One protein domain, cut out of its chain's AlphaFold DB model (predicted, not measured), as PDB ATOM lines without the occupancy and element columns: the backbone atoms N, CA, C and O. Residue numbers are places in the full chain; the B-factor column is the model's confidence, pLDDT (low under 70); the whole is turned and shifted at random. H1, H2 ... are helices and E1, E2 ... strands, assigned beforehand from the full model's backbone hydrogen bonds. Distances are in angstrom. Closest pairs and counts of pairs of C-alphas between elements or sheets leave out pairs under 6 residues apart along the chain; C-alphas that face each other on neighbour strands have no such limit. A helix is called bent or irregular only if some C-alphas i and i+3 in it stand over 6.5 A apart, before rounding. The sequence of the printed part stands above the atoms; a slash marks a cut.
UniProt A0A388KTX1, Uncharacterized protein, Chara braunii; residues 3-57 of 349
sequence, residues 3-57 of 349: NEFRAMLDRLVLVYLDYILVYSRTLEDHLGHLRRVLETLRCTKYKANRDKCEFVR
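What this domain is: This is residues 3 to 57 of the 349 residues of an uncharacterized protein of Chara braunii (UniProt A0A388KTX1). A single long helix, H1, lies over one face of a small two-stranded hairpin, E1 and E2, with E2 the nearer strand. Two stretches without named elements complete the picture: residues 3 to 12 loop on the E1 side, and residues 44 to 57 fold back from the end of H1 on the E2 side. The printed part has 55 residues, with two named strands and one named helix in the order E1, E2, H1, and the strands make an antiparallel sheet, E1 - E2. The class is mixed, helices and strands, though under half of the residues, 25 of 55, are in named elements. The whole is compact and rounded, with a radius of gyration of the C-alphas of 10.7 A and spans of 28 by 27 by 19 A.

Where its parts are: Look first at the sheet. Find C-alpha 13 at (40.381, -12.904, 35.431), where E1 begins; it holds residues 13 to 16. E2 holds residues 19 to 22, and each strand measures 10.0 A from first to last C-alpha. Then find C-alpha 27 at (53.075, -6.451, 31.139); from there H1, residues 27 to 43, runs 24.2 A to C-alpha 43 at (36.006, -2.766, 47.915). H1 is not bent.

How they stand to each other: Start at the hairpin of E1 and E2, where a tight link of two residues joins the strands. They are antiparallel, with 167 degrees between their N-to-C directions. The C-alphas of Val 13 and Val 22 face each other at 4.6 A. Look for N 14 and O 21, 2.8 A apart, and N 19 and O 16, 2.9 A apart, both within hydrogen-bond range. From E2 a tight link of four residues leads to H1. Between E2 and H1, 3 pairs of C-alphas are within 8 A, the closest being those of Val 22 and Leu 34 at 6.8 A. E1 and H1 are apart, but only just, their closest C-alphas being 8.1 A from each other. In H1 every O i to N i+4 pair is within hydrogen-bond range.

The domain as a whole: The two C-alphas farthest apart are those of Arg 25 and Lys 45, at 28.2 A. From the C-alpha of Asn 3 to that of Arg 57 it is 25.9 A. The printed part has no cut, and no link between named elements is long. Follow residues 44 to 57, 14 residues with no named element: their C-alphas lie 10 to 16 A from the mean of the C-alphas. The mean pLDDT of the printed part is 89.6, and no printed residue is under 70.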
ATOM      1  N   ASN A   3      30.484 -13.247  41.528       76.88
ATOM      2  CA  ASN A   3      29.634 -12.090  41.209       76.88
ATOM      3  C   ASN A   3      30.393 -10.753  41.236       76.88
ATOM      4  O   ASN A   3      30.098  -9.878  40.426       76.88
ATOM      5  N   GLU A   4      31.394 -10.625  42.106       81.62
ATOM      6  CA  GLU A   4      32.192  -9.399  42.249       81.62
ATOM      7  C   GLU A   4      33.096  -9.171  41.037       81.62
ATOM      8  O   GLU A   4      33.304  -8.048  40.589       81.62
ATOM      9  N   PHE A   5      33.590 -10.263  40.448       84.75
ATOM     10  CA  PHE A   5      34.463 -10.226  39.280       84.75
ATOM     11  C   PHE A   5      33.709 -10.326  37.953       84.75
ATOM     12  O   PHE A   5      34.352 -10.366  36.908       84.75
ATOM     13  N   ARG A   6      32.367 -10.323  37.945       84.62
ATOM     14  CA  ARG A   6      31.549 -10.638  36.755       84.62
ATOM     15  C   ARG A   6      31.928  -9.845  35.500       84.62
ATOM     16  O   ARG A   6      31.875 -10.385  34.404       84.62
ATOM     17  N   ALA A   7      32.317  -8.579  35.647       86.06
ATOM     18  CA  ALA A   7      32.717  -7.725  34.524       86.06
ATOM     19  C   ALA A   7      34.103  -8.067  33.930       86.06
ATOM     20  O   ALA A   7      34.428  -7.621  32.829       86.06
ATOM     21  N   MET A   8      34.920  -8.816  34.671       86.31
ATOM     22  CA  MET A   8      36.314  -9.156  34.368       86.31
ATOM     23  C   MET A   8      36.525 -10.651  34.067       86.31
ATOM     24  O   MET A   8      37.569 -11.012  33.513       86.31
ATOM     25  N   LEU A   9      35.547 -11.499  34.413       86.31
ATOM     26  CA  LEU A   9      35.565 -12.934  34.125       86.31
ATOM     27  C   LEU A   9      35.745 -13.197  32.631       86.31
ATOM     28  O   LEU A   9      35.172 -12.492  31.797       86.31
ATOM     29  N   ASP A  10      36.570 -14.196  32.318       79.38
ATOM     30  CA  ASP A  10      36.856 -14.684  30.961       79.38
ATOM     31  C   ASP A  10      37.415 -13.617  30.000       79.38
ATOM     32  O   ASP A  10      37.461 -13.810  28.787       79.38
ATOM     33  N   ARG A  11      37.865 -12.478  30.546       83.00
ATOM     34  CA  ARG A  11      38.541 -11.398  29.809       83.00
ATOM     35  C   ARG A  11      39.947 -11.139  30.326       83.00
ATOM     36  O   ARG A  11      40.866 -10.953  29.538       83.00
ATOM     37  N   LEU A  12      40.081 -11.069  31.648       88.12
ATOM     38  CA  LEU A  12      41.353 -10.807  32.330       88.12
ATOM     39  C   LEU A  12      41.487 -11.554  33.663       88.12
ATOM     40  O   LEU A  12      42.590 -11.637  34.197       88.12
ATOM     41  N   VAL A  13      40.386 -12.097  34.204       90.00
ATOM     42  CA  VAL A  13      40.381 -12.904  35.431       90.00
ATOM     43  C   VAL A  13      39.701 -14.251  35.212       90.00
ATOM     44  O   VAL A  13      38.637 -14.322  34.599       90.00
ATOM     45  N   LEU A  14      40.279 -15.300  35.795       88.88
ATOM     46  CA  LEU A  14      39.620 -16.571  36.083       88.88
ATOM     47  C   LEU A  14      39.501 -16.738  37.601       88.88
ATOM     48  O   LEU A  14      40.473 -16.549  38.331       88.88
ATOM     49  N   VAL A  15      38.304 -17.081  38.081       88.19
ATOM     50  CA  VAL A  15      38.046 -17.334  39.506       88.19
ATOM     51  C   VAL A  15      37.546 -18.758  39.676       88.19
ATOM     52  O   VAL A  15      36.517 -19.126  39.106       88.19
ATOM     53  N   TYR A  16      38.230 -19.533  40.511       85.12
ATOM     54  CA  TYR A  16      37.792 -20.857  40.931       85.12
ATOM     55  C   TYR A  16      37.856 -20.955  42.452       85.12
ATOM     56  O   TYR A  16      38.942 -21.003  43.022       85.12
ATOM     57  N   LEU A  17      36.687 -20.991  43.101       86.00
ATOM     58  CA  LEU A  17      36.553 -20.941  44.562       86.00
ATOM     59  C   LEU A  17      37.303 -19.736  45.161       86.00
ATOM     60  O   LEU A  17      36.825 -18.609  45.047       86.00
ATOM     61  N   ASP A  18      38.445 -19.988  45.793       86.44
ATOM     62  CA  ASP A  18      39.356 -19.049  46.442       86.44
ATOM     63  C   ASP A  18      40.575 -18.667  45.579       86.44
ATOM     64  O   ASP A  18      41.314 -17.749  45.935       86.44
ATOM     65  N   TYR A  19      40.767 -19.310  44.424       87.69
ATOM     66  CA  TYR A  19      41.870 -19.038  43.504       87.69
ATOM     67  C   TYR A  19      41.477 -18.004  42.448       87.69
ATOM     68  O   TYR A  19      40.538 -18.208  41.673       87.69
ATOM     69  N   ILE A  20      42.250 -16.919  42.371       90.75
ATOM     70  CA  ILE A  20      42.097 -15.852  41.378       90.75
ATOM     71  C   ILE A  20      43.336 -15.850  40.489       90.75
ATOM     72  O   ILE A  20      44.439 -15.596  40.964       90.75
ATOM     73  N   LEU A  21      43.145 -16.101  39.199       91.88
ATOM     74  CA  LEU A  21      44.183 -15.985  38.184       91.88
ATOM     75  C   LEU A  21      43.924 -14.734  37.351       91.88
ATOM     76  O   LEU A  21      42.855 -14.592  36.761       91.88
ATOM     77  N   VAL A  22      44.910 -13.844  37.290       92.81
ATOM     78  CA  VAL A  22      44.891 -12.660  36.427       92.81
ATOM     79  C   VAL A  22      45.822 -12.923  35.253       92.81
ATOM     80  O   VAL A  22      46.981 -13.267  35.461       92.81
ATOM     81  N   TYR A  23      45.339 -12.763  34.026       90.62
ATOM     82  CA  TYR A  23      46.119 -13.035  32.817       90.62
ATOM     83  C   TYR A  23      45.993 -11.885  31.824       90.62
ATOM     84  O   TYR A  23      45.022 -11.126  31.824       90.62
ATOM     85  N   SER A  24      47.038 -11.659  31.031       91.12
ATOM     86  CA  SER A  24      47.153 -10.507  30.126       91.12
ATOM     87  C   SER A  24      48.181 -10.793  29.038       91.12
ATOM     88  O   SER A  24      49.043 -11.645  29.222       91.12
ATOM     89  N   ARG A  25      48.097 -10.081  27.909       88.38
ATOM     90  CA  ARG A  25      49.029 -10.264  26.781       88.38
ATOM     91  C   ARG A  25      50.333  -9.491  26.954       88.38
ATOM     92  O   ARG A  25      51.368  -9.932  26.472       88.38
ATOM     93  N   THR A  26      50.274  -8.340  27.617       90.69
ATOM     94  CA  THR A  26      51.427  -7.467  27.852       90.69
ATOM     95  C   THR A  26      51.580  -7.182  29.341       90.69
ATOM     96  O   THR A  26      50.612  -7.257  30.102       90.69
ATOM     97  N   LEU A  27      52.800  -6.844  29.759       91.00
ATOM     98  CA  LEU A  27      53.075  -6.451  31.139       91.00
ATOM     99  C   LEU A  27      52.318  -5.172  31.529       91.00
ATOM    100  O   LEU A  27      51.817  -5.073  32.645       91.00
ATOM    101  N   GLU A  28      52.207  -4.214  30.610       93.12
ATOM    102  CA  GLU A  28      51.493  -2.957  30.843       93.12
ATOM    103  C   GLU A  28      50.005  -3.204  31.122       93.12
ATOM    104  O   GLU A  28      49.491  -2.776  32.161       93.12
ATOM    105  N   ASP A  29      49.346  -3.994  30.266       93.31
ATOM    106  CA  ASP A  29      47.959  -4.414  30.489       93.31
ATOM    107  C   ASP A  29      47.826  -5.175  31.811       93.31
ATOM    108  O   ASP A  29      46.878  -4.956  32.568       93.31
ATOM    109  N   HIS A  30      48.794  -6.045  32.120       93.81
ATOM    110  CA  HIS A  30      48.785  -6.854  33.334       93.81
ATOM    111  C   HIS A  30      48.796  -6.009  34.606       93.81
ATOM    112  O   HIS A  30      48.027  -6.281  35.526       93.81
ATOM    113  N   LEU A  31      49.610  -4.953  34.659       93.50
ATOM    114  CA  LEU A  31      49.640  -4.040  35.804       93.50
ATOM    115  C   LEU A  31      48.308  -3.293  35.965       93.50
ATOM    116  O   LEU A  31      47.812  -3.143  37.086       93.50
ATOM    117  N   GLY A  32      47.695  -2.875  34.853       94.19
ATOM    118  CA  GLY A  32      46.364  -2.264  34.858       94.19
ATOM    119  C   GLY A  32      45.276  -3.225  35.345       94.19
ATOM    120  O   GLY A  32      44.440  -2.866  36.179       94.19
ATOM    121  N   HIS A  33      45.303  -4.469  34.869       94.31
ATOM    122  CA  HIS A  33      44.391  -5.528  35.292       94.31
ATOM    123  C   HIS A  33      44.560  -5.879  36.769       94.31
ATOM    124  O   HIS A  33      43.570  -5.931  37.500       94.31
ATOM    125  N   LEU A  34      45.800  -6.032  37.235       94.00
ATOM    126  CA  LEU A  34      46.103  -6.321  38.630       94.00
ATOM    127  C   LEU A  34      45.579  -5.218  39.555       94.00
ATOM    128  O   LEU A  34      44.934  -5.523  40.557       94.00
ATOM    129  N   ARG A  35      45.769  -3.941  39.191       93.88
ATOM    130  CA  ARG A  35      45.219  -2.809  39.953       93.88
ATOM    131  C   ARG A  35      43.700  -2.919  40.102       93.88
ATOM    132  O   ARG A  35      43.205  -2.859  41.223       93.88
ATOM    133  N   ARG A  36      42.970  -3.165  39.009       93.00
ATOM    134  CA  ARG A  36      41.499  -3.311  39.034       93.00
ATOM    135  C   ARG A  36      41.042  -4.480  39.910       93.00
ATOM    136  O   ARG A  36      40.042  -4.373  40.622       93.00
ATOM    137  N   VAL A  37      41.771  -5.593  39.873       92.75
ATOM    138  CA  VAL A  37      41.466  -6.785  40.678       92.75
ATOM    139  C   VAL A  37      41.689  -6.517  42.163       92.75
ATOM    140  O   VAL A  37      40.799  -6.790  42.967       92.75
ATOM    141  N   LEU A  38      42.828  -5.927  42.528       92.12
ATOM    142  CA  LEU A  38      43.147  -5.576  43.913       92.12
ATOM    143  C   LEU A  38      42.193  -4.509  44.471       92.12
ATOM    144  O   LEU A  38      41.765  -4.609  45.621       92.12
ATOM    145  N   GLU A  39      41.803  -3.525  43.660       93.31
ATOM    146  CA  GLU A  39      40.775  -2.540  44.018       93.31
ATOM    147  C   GLU A  39      39.427  -3.209  44.290       93.31
ATOM    148  O   GLU A  39      38.791  -2.915  45.302       93.31
ATOM    149  N   THR A  40      39.026  -4.160  43.441       91.56
ATOM    150  CA  THR A  40      37.792  -4.933  43.634       91.56
ATOM    151  C   THR A  40      37.844  -5.710  44.948       91.56
ATOM    152  O   THR A  40      36.931  -5.571  45.758       91.56
ATOM    153  N   LEU A  41      38.937  -6.439  45.219       91.62
ATOM    154  CA  LEU A  41      39.127  -7.157  46.488       91.62
ATOM    155  C   LEU A  41      39.024  -6.224  47.697       91.62
ATOM    156  O   LEU A  41      38.370  -6.563  48.688       91.62
ATOM    157  N   ARG A  42      39.625  -5.032  47.602       91.38
ATOM    158  CA  ARG A  42      39.571  -4.014  48.654       91.38
ATOM    159  C   ARG A  42      38.142  -3.530  48.895       91.38
ATOM    160  O   ARG A  42      37.714  -3.464  50.045       91.38
ATOM    161  N   CYS A  43      37.399  -3.215  47.834       91.31
ATOM    162  CA  CYS A  43      36.006  -2.766  47.915       91.31
ATOM    163  C   CYS A  43      35.087  -3.835  48.517       91.31
ATOM    164  O   CYS A  43      34.213  -3.516  49.322       91.31
ATOM    165  N   THR A  44      35.316  -5.104  48.183       90.62
ATOM    166  CA  THR A  44      34.524  -6.239  48.676       90.62
ATOM    167  C   THR A  44      35.025  -6.790  50.011       90.62
ATOM    168  O   THR A  44      34.464  -7.758  50.517       90.62
ATOM    169  N   LYS A  45      36.082  -6.199  50.588       91.69
ATOM    170  CA  LYS A  45      36.727  -6.618  51.845       91.69
ATOM    171  C   LYS A  45      37.278  -8.052  51.836       91.69
ATOM    172  O   LYS A  45      37.463  -8.646  52.897       91.69
ATOM    173  N   TYR A  46      37.578  -8.602  50.659       89.94
ATOM    174  CA  TYR A  46      38.300  -9.871  50.564       89.94
ATOM    175  C   TYR A  46      39.792  -9.626  50.803       89.94
ATOM    176  O   TYR A  46      40.360  -8.646  50.323       89.94
ATOM    177  N   LYS A  47      40.433 -10.529  51.548       88.56
ATOM    178  CA  LYS A  47      41.869 -10.477  51.835       88.56
ATOM    179  C   LYS A  47      42.578 -11.572  51.050       88.56
ATOM    180  O   LYS A  47      42.187 -12.733  51.131       88.56
ATOM    181  N   ALA A  48      43.618 -11.198  50.315       89.25
ATOM    182  CA  ALA A  48      44.527 -12.147  49.690       89.25
ATOM    183  C   ALA A  48      45.641 -12.514  50.681       89.25
ATOM    184  O   ALA A  48      46.155 -11.648  51.391       89.25
ATOM    185  N   ASN A  49      46.015 -13.792  50.735       91.06
ATOM    186  CA  ASN A  49      47.171 -14.225  51.510       91.06
ATOM    187  C   ASN A  49      48.446 -13.911  50.716       91.06
ATOM    188  O   ASN A  49      48.732 -14.591  49.732       91.06
ATOM    189  N   ARG A  50      49.194 -12.888  51.148       87.75
ATOM    190  CA  ARG A  50      50.404 -12.397  50.469       87.75
ATOM    191  C   ARG A  50      51.443 -13.494  50.241       87.75
ATOM    192  O   ARG A  50      52.023 -13.527  49.163       87.75
ATOM    193  N   ASP A  51      51.622 -14.401  51.197       89.50
ATOM    194  CA  ASP A  51      52.643 -15.456  51.131       89.50
ATOM    195  C   ASP A  51      52.324 -16.515  50.069       89.50
ATOM    196  O   ASP A  51      53.212 -17.220  49.600       89.50
ATOM    197  N   LYS A  52      51.051 -16.615  49.671       87.88
ATOM    198  CA  LYS A  52      50.576 -17.510  48.608       87.88
ATOM    199  C   LYS A  52      50.352 -16.792  47.276       87.88
ATOM    200  O   LYS A  52      49.899 -17.418  46.324       87.88
ATOM    201  N   CYS A  53      50.586 -15.481  47.214       90.25
ATOM    202  CA  CYS A  53      50.379 -14.710  45.996       90.25
ATOM    203  C   CYS A  53      51.647 -14.699  45.149       90.25
ATOM    204  O   CYS A  53      52.699 -14.231  45.580       90.25
ATOM    205  N   GLU A  54      51.505 -15.119  43.900       90.94
ATOM    206  CA  GLU A  54      52.536 -14.981  42.884       90.94
ATOM    207  C   GLU A  54      52.142 -13.870  41.912       90.94
ATOM    208  O   GLU A  54      51.039 -13.866  41.365       90.94
ATOM    209  N   PHE A  55      53.036 -12.903  41.705       91.00
ATOM    210  CA  PHE A  55      52.787 -11.752  40.840       91.00
ATOM    211  C   PHE A  55      53.744 -11.746  39.654       91.00
ATOM    212  O   PHE A  55      54.928 -12.043  39.811       91.00
ATOM    213  N   VAL A  56      53.231 -11.337  38.488       91.06
ATOM    214  CA  VAL A  56      54.018 -11.079  37.271       91.06
ATOM    215  C   VAL A  56      54.907 -12.274  36.891       91.06
ATOM    216  O   VAL A  56      56.120 -12.161  36.715       91.06
ATOM    217  N   ARG A  57      54.289 -13.451  36.792       92.31
ATOM    218  CA  ARG A  57      54.935 -14.682  36.327       92.31
ATOM    219  C   ARG A  57      54.496 -15.001  34.902       92.31
ATOM    220  O   ARG A  57      53.346 -14.771  34.545       92.31
TER     221      ARG A  57